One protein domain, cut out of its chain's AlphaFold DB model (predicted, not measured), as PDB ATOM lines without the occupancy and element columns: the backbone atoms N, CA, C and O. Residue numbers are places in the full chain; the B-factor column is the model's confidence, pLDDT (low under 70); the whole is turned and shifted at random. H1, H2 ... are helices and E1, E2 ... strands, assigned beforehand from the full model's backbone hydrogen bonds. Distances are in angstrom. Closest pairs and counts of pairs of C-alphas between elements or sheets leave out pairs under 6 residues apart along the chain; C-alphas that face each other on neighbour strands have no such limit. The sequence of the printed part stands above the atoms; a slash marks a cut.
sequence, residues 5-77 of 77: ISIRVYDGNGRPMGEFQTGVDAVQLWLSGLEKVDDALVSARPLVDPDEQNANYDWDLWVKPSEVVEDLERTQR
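AT A GLANCE: This is residues 5 to 77 of the 77 residues of an uncharacterized protein of Gemmatimonadetes bacterium (UniProt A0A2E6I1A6). Picture a hairpin of two strands, E1 and E2, with helix H3 beside E1 on the side away from E2, while H1 follows E2 and meets both H3 and the short H2. A long loop, residues 49 to 64, reaches far from H3 and helps make the longest axis. The 73 printed residues hold two named strands and three named helices, in the order E1, E2, H1, H2, H3; the sheet is antiparallel and the class is mixed, helices and strands. The whole is compact, with a radius of gyration of the C-alphas of 11.7 A and spans of 38 by 26 by 23 A.

HOW THE PARTS SIT: Start at the hairpin of E1, residues 5 to 10, and E2, residues 16 to 23, antiparallel at 149 degrees, where N 7 and O 20 are within hydrogen-bond range at 2.9 A, as are N 20 and O 7 at 2.9 A. Go next to H3, residues 65 to 75: its closest C-alphas to E1 are those of Val 68 and Ile 7, 5.9 A apart. H1, residues 24 to 32, only just touches H3, with 3 pairs of C-alphas within 8 A, the closest Leu 31 and Pro 65 at 7.2 A; they run opposite ways at a shallow tilt of 31 degrees. H1 touches H2, residues 45 to 48, closest at the C-alphas of Ala 26 and Leu 47, 6.6 A. E2 and H3 are apart, as are H2 and H3. In H1 and H3 every O i to N i+4 pair is within hydrogen-bond range; H2 is too short for one.

IN THESE COORDINATES: Find C-alpha 5 at (116.516, 146.848, 171.725), where E1 begins its 16.3 A; E2 spans 20.9 A, H1 12.3 A and H2 5.3 A. H3 spans 15.4 A, ending at C-alpha 75, (113.708, 141.184, 172.247).

THE WHOLE: Look for the two farthest C-alphas at Asn 56 and Arg 77, 38.4 A apart. The links H1 to H2 and H2 to H3 are long, and residues 42 to 43 within the first pair antiparallel with residues 62 to 63 within the second. The printed part has no cut, and no printed residue is under 70 in pLDDT.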
ATOM      1  N   ILE A   5     116.302 147.476 170.422       94.25
ATOM      2  CA  ILE A   5     116.516 146.848 171.725       94.25
ATOM      3  C   ILE A   5     116.735 147.944 172.775       94.25
ATOM      4  O   ILE A   5     117.411 148.935 172.500       94.25
ATOM      5  N   SER A   6     116.156 147.762 173.965       95.06
ATOM      6  CA  SER A   6     116.462 148.566 175.157       95.06
ATOM      7  C   SER A   6     117.542 147.846 175.961       95.06
ATOM      8  O   SER A   6     117.337 146.689 176.320       95.06
ATOM      9  N   ILE A   7     118.677 148.498 176.212       95.38
ATOM     10  CA  ILE A   7     119.785 147.942 177.002       95.38
ATOM     11  C   ILE A   7     119.971 148.725 178.296       95.38
ATOM     12  O   ILE A   7     119.867 149.954 178.312       95.38
ATOM     13  N   ARG A   8     120.281 148.020 179.383       96.31
ATOM     14  CA  ARG A   8     120.585 148.626 180.688       96.31
ATOM     15  C   ARG A   8     121.913 149.379 180.656       96.31
ATOM     16  O   ARG A   8     122.906 148.852 180.161       96.31
ATOM     17  N   VAL A   9     121.941 150.584 181.227       95.62
ATOM     18  CA  VAL A   9     123.142 151.430 181.309       95.62
ATOM     19  C   VAL A   9     123.502 151.800 182.744       95.62
ATOM     20  O   VAL A   9     122.642 151.955 183.618       95.62
ATOM     21  N   TYR A  10     124.800 151.973 182.964       96.06
ATOM     22  CA  TYR A  10     125.437 152.181 184.254       96.06
ATOM     23  C   TYR A  10     126.419 153.351 184.210       96.06
ATOM     24  O   TYR A  10     126.937 153.696 183.147       96.06
ATOM     25  N   ASP A  11     126.713 153.914 185.381       94.06
ATOM     26  CA  ASP A  11     127.866 154.796 185.566       94.06
ATOM     27  C   ASP A  11     129.171 153.980 185.673       94.06
ATOM     28  O   ASP A  11     129.154 152.749 185.781       94.06
ATOM     29  N   GLY A  12     130.321 154.663 185.704       90.81
ATOM     30  CA  GLY A  12     131.635 154.015 185.833       90.81
ATOM     31  C   GLY A  12     131.866 153.266 187.155       90.81
ATOM     32  O   GLY A  12     132.865 152.564 187.294       90.81
ATOM     33  N   ASN A  13     130.950 153.382 188.122       93.00
ATOM     34  CA  ASN A  13     130.961 152.646 189.387       93.00
ATOM     35  C   ASN A  13     129.951 151.482 189.404       93.00
ATOM     36  O   ASN A  13     129.796 150.825 190.436       93.00
ATOM     37  N   GLY A  14     129.237 151.238 188.301       94.19
ATOM     38  CA  GLY A  14     128.221 150.193 188.188       94.19
ATOM     39  C   GLY A  14     126.869 150.557 188.794       94.19
ATOM     40  O   GLY A  14     126.049 149.668 189.031       94.19
ATOM     41  N   ARG A  15     126.608 151.839 189.068       95.31
ATOM     42  CA  ARG A  15     125.286 152.290 189.514       95.31
ATOM     43  C   ARG A  15     124.350 152.379 188.312       95.31
ATOM     44  O   ARG A  15     124.751 152.939 187.295       95.31
ATOM     45  N   PRO A  16     123.116 151.860 188.408       95.75
ATOM     46  CA  PRO A  16     122.168 151.925 187.305       95.75
ATOM     47  C   PRO A  16     121.821 153.384 186.990       95.75
ATOM     48  O   PRO A  16     121.447 154.142 187.887       95.75
ATOM     49  N   MET A  17     121.931 153.759 185.716       94.25
ATOM     50  CA  MET A  17     121.584 155.093 185.210       94.25
ATOM     51  C   MET A  17     120.281 155.100 184.406       94.25
ATOM     52  O   MET A  17     119.659 156.151 184.267       94.25
ATOM     53  N   GLY A  18     119.844 153.942 183.906       93.62
ATOM     54  CA  GLY A  18     118.608 153.800 183.141       93.62
ATOM     55  C   GLY A  18     118.748 152.781 182.020       93.62
ATOM     56  O   GLY A  18     119.456 151.783 182.162       93.62
ATOM     57  N   GLU A  19     118.087 153.060 180.901       94.06
ATOM     58  CA  GLU A  19     118.150 152.251 179.687       94.06
ATOM     59  C   GLU A  19     118.411 153.135 178.461       94.06
ATOM     60  O   GLU A  19     118.009 154.301 178.423       94.06
ATOM     61  N   PHE A  20     119.069 152.571 177.453       91.25
ATOM     62  CA  PHE A  20     119.319 153.204 176.163       91.25
ATOM     63  C   PHE A  20     118.756 152.334 175.035       91.25
ATOM     64  O   PHE A  20     118.880 151.112 175.065       91.25
ATOM     65  N   GLN A  21     118.137 152.960 174.033       93.00
ATOM     66  CA  GLN A  21     117.564 152.257 172.886       93.00
ATOM     67  C   GLN A  21     118.491 152.336 171.676       93.00
ATOM     68  O   GLN A  21     118.883 153.423 171.261       93.00
ATOM     69  N   THR A  22     118.787 151.187 171.072       92.06
ATOM     70  CA  THR A  22     119.622 151.095 169.868       92.06
ATOM     71  C   THR A  22     119.150 149.987 168.932       92.06
ATOM     72  O   THR A  22     118.239 149.228 169.253       92.06
ATOM     73  N   GLY A  23     119.736 149.911 167.739       92.94
ATOM     74  CA  GLY A  23     119.437 148.861 166.772       92.94
ATOM     75  C   GLY A  23     119.998 147.507 167.207       92.94
ATOM     76  O   GLY A  23     121.130 147.415 167.682       92.94
ATOM     77  N   VAL A  24     119.231 146.440 166.976       94.06
ATOM     78  CA  VAL A  24     119.681 145.056 167.205       94.06
ATOM     79  C   VAL A  24     120.970 144.759 166.431       94.06
ATOM     80  O   VAL A  24     121.897 144.188 167.000       94.06
ATOM     81  N   ASP A  25     121.068 145.212 165.179       92.38
ATOM     82  CA  ASP A  25     122.252 144.999 164.337       92.38
ATOM     83  C   ASP A  25     123.513 145.647 164.938       92.38
ATOM     84  O   ASP A  25     124.595 145.060 164.911       92.38
ATOM     85  N   ALA A  26     123.374 146.838 165.536       92.25
ATOM     86  CA  ALA A  26     124.479 147.537 166.193       92.25
ATOM     87  C   ALA A  26     124.958 146.778 167.437       92.25
ATOM     88  O   ALA A  26     126.160 146.627 167.645       92.25
ATOM     89  N   VAL A  27     124.025 146.239 168.230       94.19
ATOM     90  CA  VAL A  27     124.346 145.408 169.399       94.19
ATOM     91  C   VAL A  27     125.018 144.103 168.989       94.19
ATOM     92  O   VAL A  27     126.004 143.713 169.607       94.19
ATOM     93  N   GLN A  28     124.534 143.436 167.940       94.38
ATOM     94  CA  GLN A  28     125.149 142.206 167.438       94.38
ATOM     95  C   GLN A  28     126.576 142.447 166.940       94.38
ATOM     96  O   GLN A  28     127.482 141.685 167.281       94.38
ATOM     97  N   LEU A  29     126.790 143.526 166.181       93.56
ATOM     98  CA  LEU A  29     128.121 143.915 165.724       93.56
ATOM     99  C   LEU A  29     129.040 144.222 166.912       93.56
ATOM    100  O   LEU A  29     130.164 143.725 166.963       93.56
ATOM    101  N   TRP A  30     128.549 144.980 167.889       94.69
ATOM    102  CA  TRP A  30     129.300 145.308 169.093       94.69
ATOM    103  C   TRP A  30     129.684 144.065 169.905       94.69
ATOM    104  O   TRP A  30     130.863 143.883 170.199       94.69
ATOM    105  N   LEU A  31     128.731 143.165 170.184       95.19
ATOM    106  CA  LEU A  31     128.978 141.899 170.886       95.19
ATOM    107  C   LEU A  31     130.026 141.043 170.163       95.19
ATOM    108  O   LEU A  31     130.866 140.429 170.815       95.19
ATOM    109  N   SER A  32     130.011 141.026 168.825       94.00
ATOM    110  CA  SER A  32     130.984 140.266 168.027       94.00
ATOM    111  C   SER A  32     132.420 140.794 168.127       94.00
ATOM    112  O   SER A  32     133.363 140.050 167.862       94.00
ATOM    113  N   GLY A  33     132.588 142.064 168.510       92.62
ATOM    114  CA  GLY A  33     133.889 142.706 168.694       92.62
ATOM    115  C   GLY A  33     134.470 142.560 170.103       92.62
ATOM    116  O   GLY A  33     135.600 142.994 170.331       92.62
ATOM    117  N   LEU A  34     133.730 141.979 171.052       93.31
ATOM    118  CA  LEU A  34     134.203 141.800 172.422       93.31
ATOM    119  C   LEU A  34     135.099 140.566 172.548       93.31
ATOM    120  O   LEU A  34     134.785 139.492 172.042       93.31
ATOM    121  N   GLU A  35     136.183 140.692 173.313       93.75
ATOM    122  CA  GLU A  35     137.029 139.546 173.676       93.75
ATOM    123  C   GLU A  35     136.285 138.557 174.591       93.75
ATOM    124  O   GLU A  35     136.505 137.348 174.534       93.75
ATOM    125  N   LYS A  36     135.388 139.076 175.438       93.75
ATOM    126  CA  LYS A  36     134.614 138.305 176.413       93.75
ATOM    127  C   LYS A  36     133.237 138.918 176.645       93.75
ATOM    128  O   LYS A  36     133.065 140.133 176.572       93.75
ATOM    129  N   VAL A  37     132.284 138.059 176.991       95.62
ATOM    130  CA  VAL A  37     130.931 138.443 177.401       95.62
ATOM    131  C   VAL A  37     130.757 138.046 178.865       95.62
ATOM    132  O   VAL A  37     130.555 136.873 179.171       95.62
ATOM    133  N   ASP A  38     130.903 139.009 179.769       95.75
ATOM    134  CA  ASP A  38     130.768 138.826 181.216       95.75
ATOM    135  C   ASP A  38     130.080 140.037 181.875       95.75
ATOM    136  O   ASP A  38     129.517 140.889 181.190       95.75
ATOM    137  N   ASP A  39     130.094 140.092 183.209       95.50
ATOM    138  CA  ASP A  39     129.477 141.165 184.002       95.50
ATOM    139  C   ASP A  39     130.389 142.397 184.167       95.50
ATOM    140  O   ASP A  39     130.056 143.317 184.922       95.50
ATOM    141  N   ALA A  40     131.560 142.430 183.519       96.19
ATOM    142  CA  ALA A  40     132.447 143.580 183.619       96.19
ATOM    143  C   ALA A  40     131.832 144.794 182.914       96.19
ATOM    144  O   ALA A  40     131.271 144.687 181.822       96.19
ATOM    145  N   LEU A  41     131.975 145.969 183.529       95.38
ATOM    146  CA  LEU A  41     131.577 147.220 182.897       95.38
ATOM    147  C   LEU A  41     132.500 147.509 181.718       95.38
ATOM    148  O   LEU A  41     133.722 147.565 181.862       95.38
ATOM    149  N   VAL A  42     131.892 147.740 180.563       94.75
ATOM    150  CA  VAL A  42     132.577 148.179 179.349       94.75
ATOM    151  C   VAL A  42     131.907 149.437 178.817       94.75
ATOM    152  O   VAL A  42     130.717 149.669 179.048       94.75
ATOM    153  N   SER A  43     132.676 150.266 178.115       91.94
ATOM    154  CA  SER A  43     132.151 151.510 177.562       91.94
ATOM    155  C   SER A  43     131.055 151.224 176.535       91.94
ATOM    156  O   SER A  43     131.238 150.430 175.611       91.94
ATOM    157  N   ALA A  44     129.931 151.923 176.677       90.88
ATOM    158  CA  ALA A  44     128.834 151.912 175.720       90.88
ATOM    159  C   ALA A  44     129.080 152.854 174.529       90.88
ATOM    160  O   ALA A  44     128.257 152.898 173.618       90.88
ATOM    161  N   ARG A  45     130.200 153.599 174.505       89.12
ATOM    162  CA  ARG A  45     130.531 154.557 173.436       89.12
ATOM    163  C   ARG A  45     130.372 153.971 172.026       89.12
ATOM    164  O   ARG A  45     129.712 154.623 171.224       89.12
ATOM    165  N   PRO A  46     130.844 152.746 171.716       89.31
ATOM    166  CA  PRO A  46     130.683 152.185 170.371       89.31
ATOM    167  C   PRO A  46     129.220 151.971 169.940       89.31
ATOM    168  O   PRO A  46     128.954 151.833 168.753       89.31
ATOM    169  N   LEU A  47     128.272 151.928 170.884       89.00
ATOM    170  CA  LEU A  47     126.838 151.774 170.608       89.00
ATOM    171  C   LEU A  47     126.122 153.114 170.383       89.00
ATOM    172  O   LEU A  47     125.080 153.135 169.729       89.00
ATOM    173  N   VAL A  48     126.645 154.208 170.946       85.12
ATOM    174  CA  VAL A  48     126.024 155.549 170.917       85.12
ATOM    175  C   VAL A  48     126.730 156.517 169.964       85.12
ATOM    176  O   VAL A  48     126.090 157.406 169.410       85.12
ATOM    177  N   ASP A  49     128.034 156.336 169.762       87.00
ATOM    178  CA  ASP A  49     128.919 157.159 168.931       87.00
ATOM    179  C   ASP A  49     129.905 156.247 168.170       87.00
ATOM    180  O   ASP A  49     131.113 156.306 168.412       87.00
ATOM    181  N   PRO A  50     129.408 155.359 167.282       84.38
ATOM    182  CA  PRO A  50     130.237 154.363 166.591       84.38
ATOM    183  C   PRO A  50     131.325 154.987 165.706       84.38
ATOM    184  O   PRO A  50     132.392 154.403 165.543       84.38
ATOM    185  N   ASP A  51     131.067 156.178 165.163       87.44
ATOM    186  CA  ASP A  51     132.003 156.928 164.318       87.44
ATOM    187  C   ASP A  51     132.939 157.845 165.128       87.44
ATOM    188  O   ASP A  51     133.690 158.630 164.547       87.44
ATOM    189  N   GLU A  52     132.872 157.793 166.463       85.06
ATOM    190  CA  GLU A  52     133.677 158.612 167.372       85.06
ATOM    191  C   GLU A  52     133.615 160.130 167.088       85.06
ATOM    192  O   GLU A  52     134.570 160.872 167.339       85.06
ATOM    193  N   GLN A  53     132.478 160.620 166.584       87.00
ATOM    194  CA  GLN A  53     132.320 162.009 166.140       87.00
ATOM    195  C   GLN A  53     132.372 163.000 167.307       87.00
ATOM    196  O   GLN A  53     132.708 164.170 167.116       87.00
ATOM    197  N   ASN A  54     132.087 162.545 168.529       83.38
ATOM    198  CA  ASN A  54     132.070 163.383 169.724       83.38
ATOM    199  C   ASN A  54     133.269 163.071 170.629       83.38
ATOM    200  O   ASN A  54     133.124 162.689 171.791       83.38
ATOM    201  N   ALA A  55     134.475 163.264 170.095       75.94
ATOM    202  CA  ALA A  55     135.736 162.971 170.785       75.94
ATOM    203  C   ALA A  55     135.969 163.769 172.088       75.94
ATOM    204  O   ALA A  55     136.777 163.362 172.915       75.94
ATOM    205  N   ASN A  56     135.275 164.897 172.281       80.88
ATOM    206  CA  ASN A  56     135.409 165.748 173.474       80.88
ATOM    207  C   ASN A  56     134.366 165.450 174.563       80.88
ATOM    208  O   ASN A  56     134.281 166.198 175.537       80.88
ATOM    209  N   TYR A  57     133.531 164.428 174.373       76.12
ATOM    210  CA  TYR A  57     132.513 164.058 175.345       76.12
ATOM    211  C   TYR A  57     133.040 162.947 176.250       76.12
ATOM    212  O   TYR A  57     133.547 161.936 175.759       76.12
ATOM    213  N   ASP A  58     132.924 163.141 177.563       73.50
ATOM    214  CA  ASP A  58     133.199 162.074 178.520       73.50
ATOM    215  C   ASP A  58     131.985 161.145 178.546       73.50
ATOM    216  O   ASP A  58     130.902 161.496 179.025       73.50
ATOM    217  N   TRP A  59     132.130 159.993 177.902       77.19
ATOM    218  CA  TRP A  59     131.064 159.011 177.796       77.19
ATOM    219  C   TRP A  59     131.026 158.184 179.078       77.19
ATOM    220  O   TRP A  59     131.468 157.036 179.103       77.19
ATOM    221  N   ASP A  60     130.442 158.764 180.129       84.06
ATOM    222  CA  ASP A  60     130.127 158.106 181.405       84.06
ATOM    223  C   ASP A  60     128.961 157.105 181.265       84.06
ATOM    224  O   ASP A  60     128.048 157.042 182.087       84.06
ATOM    225  N   LEU A  61     128.970 156.318 180.189       90.38
ATOM    226  CA  LEU A  61     127.939 155.346 179.868       90.38
ATOM    227  C   LEU A  61     128.569 153.967 179.728       90.38
ATOM    228  O   LEU A  61     129.382 153.713 178.834       90.38
ATOM    229  N   TRP A  62     128.162 153.075 180.616       95.38
ATOM    230  CA  TRP A  62     128.713 151.738 180.739       95.38
ATOM    231  C   TRP A  62     127.610 150.699 180.610       95.38
ATOM    232  O   TRP A  62     126.461 150.939 180.978       95.38
ATOM    233  N   VAL A  63     127.960 149.530 180.093       96.38
ATOM    234  CA  VAL A  63     127.058 148.381 179.947       96.38
ATOM    235  C   VAL A  63     127.751 147.126 180.463       96.38
ATOM    236  O   VAL A  63     128.981 147.074 180.525       96.38
ATOM    237  N   LYS A  64     126.966 146.105 180.811       97.38
ATOM    238  CA  LYS A  64     127.476 144.752 181.060       97.38
ATOM    239  C   LYS A  64     127.161 143.866 179.854       97.38
ATOM    240  O   LYS A  64     125.981 143.709 179.537       97.38
ATOM    241  N   PRO A  65     128.162 143.286 179.172       96.94
ATOM    242  CA  PRO A  65     127.930 142.450 177.996       96.94
ATOM    243  C   PRO A  65     126.958 141.289 178.226       96.94
ATOM    244  O   PRO A  65     126.123 141.019 177.366       96.94
ATOM    245  N   SER A  66     127.037 140.622 179.380       97.31
ATOM    246  CA  SER A  66     126.121 139.537 179.763       97.31
ATOM    247  C   SER A  66     124.656 139.980 179.761       97.31
ATOM    248  O   SER A  66     123.803 139.330 179.161       97.31
ATOM    249  N   GLU A  67     124.369 141.129 180.365       97.19
ATOM    250  CA  GLU A  67     123.030 141.710 180.432       97.19
ATOM    251  C   GLU A  67     122.519 142.152 179.056       97.19
ATOM    252  O   GLU A  67     121.342 141.974 178.753       97.19
ATOM    253  N   VAL A  68     123.405 142.656 178.194       96.06
ATOM    254  CA  VAL A  68     123.055 143.007 176.809       96.06
ATOM    255  C   VAL A  68     122.629 141.767 176.013       96.06
ATOM    256  O   VAL A  68     121.694 141.845 175.214       96.06
ATOM    257  N   VAL A  69     123.259 140.610 176.242       96.75
ATOM    258  CA  VAL A  69     122.824 139.338 175.638       96.75
ATOM    259  C   VAL A  69     121.435 138.941 176.138       96.75
ATOM    260  O   VAL A  69     120.577 138.605 175.323       96.75
ATOM    261  N   GLU A  70     121.173 139.037 177.443       96.38
ATOM    262  CA  GLU A  70     119.840 138.760 177.999       96.38
ATOM    263  C   GLU A  70     118.762 139.666 177.385       96.38
ATOM    264  O   GLU A  70     117.674 139.202 177.030       96.38
ATOM    265  N   ASP A  71     119.059 140.960 177.248       94.50
ATOM    266  CA  ASP A  71     118.147 141.957 176.682       94.50
ATOM    267  C   ASP A  71     117.861 141.650 175.193       94.50
ATOM    268  O   ASP A  71     116.723 141.764 174.713       94.50
ATOM    269  N   LEU A  72     118.874 141.165 174.469       93.81
ATOM    270  CA  LEU A  72     118.777 140.780 173.064       93.81
ATOM    271  C   LEU A  72     117.964 139.496 172.864       93.81
ATOM    272  O   LEU A  72     117.162 139.411 171.929       93.81
ATOM    273  N   GLU A  73     118.131 138.506 173.737       93.56
ATOM    274  CA  GLU A  73     117.333 137.279 173.721       93.56
ATOM    275  C   GLU A  73     115.860 137.552 174.039       93.56
ATOM    276  O   GLU A  73     114.977 136.943 173.435       93.56
ATOM    277  N   ARG A  74     115.574 138.480 174.963       90.56
ATOM    278  CA  ARG A  74     114.202 138.895 175.297       90.56
ATOM    279  C   ARG A  74     113.508 139.600 174.138       90.56
ATOM    280  O   ARG A  74     112.321 139.381 173.938       90.56
ATOM    281  N   THR A  75     114.242 140.416 173.385       87.44
ATOM    282  CA  THR A  75     113.708 141.184 172.247       87.44
ATOM    283  C   THR A  75     113.342 140.297 171.048       87.44
ATOM    284  O   THR A  75     112.500 140.671 170.239       87.44
ATOM    285  N   GLN A  76     113.964 139.121 170.919       80.38
ATOM    286  CA  GLN A  76     113.761 138.196 169.793       80.38
ATOM    287  C   GLN A  76     112.731 137.084 170.056       80.38
ATOM    288  O   GLN A  76     112.500 136.255 169.173       80.38
ATOM    289  N   ARG A  77     112.140 137.037 171.255       76.12
ATOM    290  CA  ARG A  77     111.038 136.126 171.596       76.12
ATOM    291  C   ARG A  77     109.693 136.724 171.212       76.12
ATOM    292  O   ARG A  77     108.836 135.931 170.766       76.12
TER     293      ARG A  77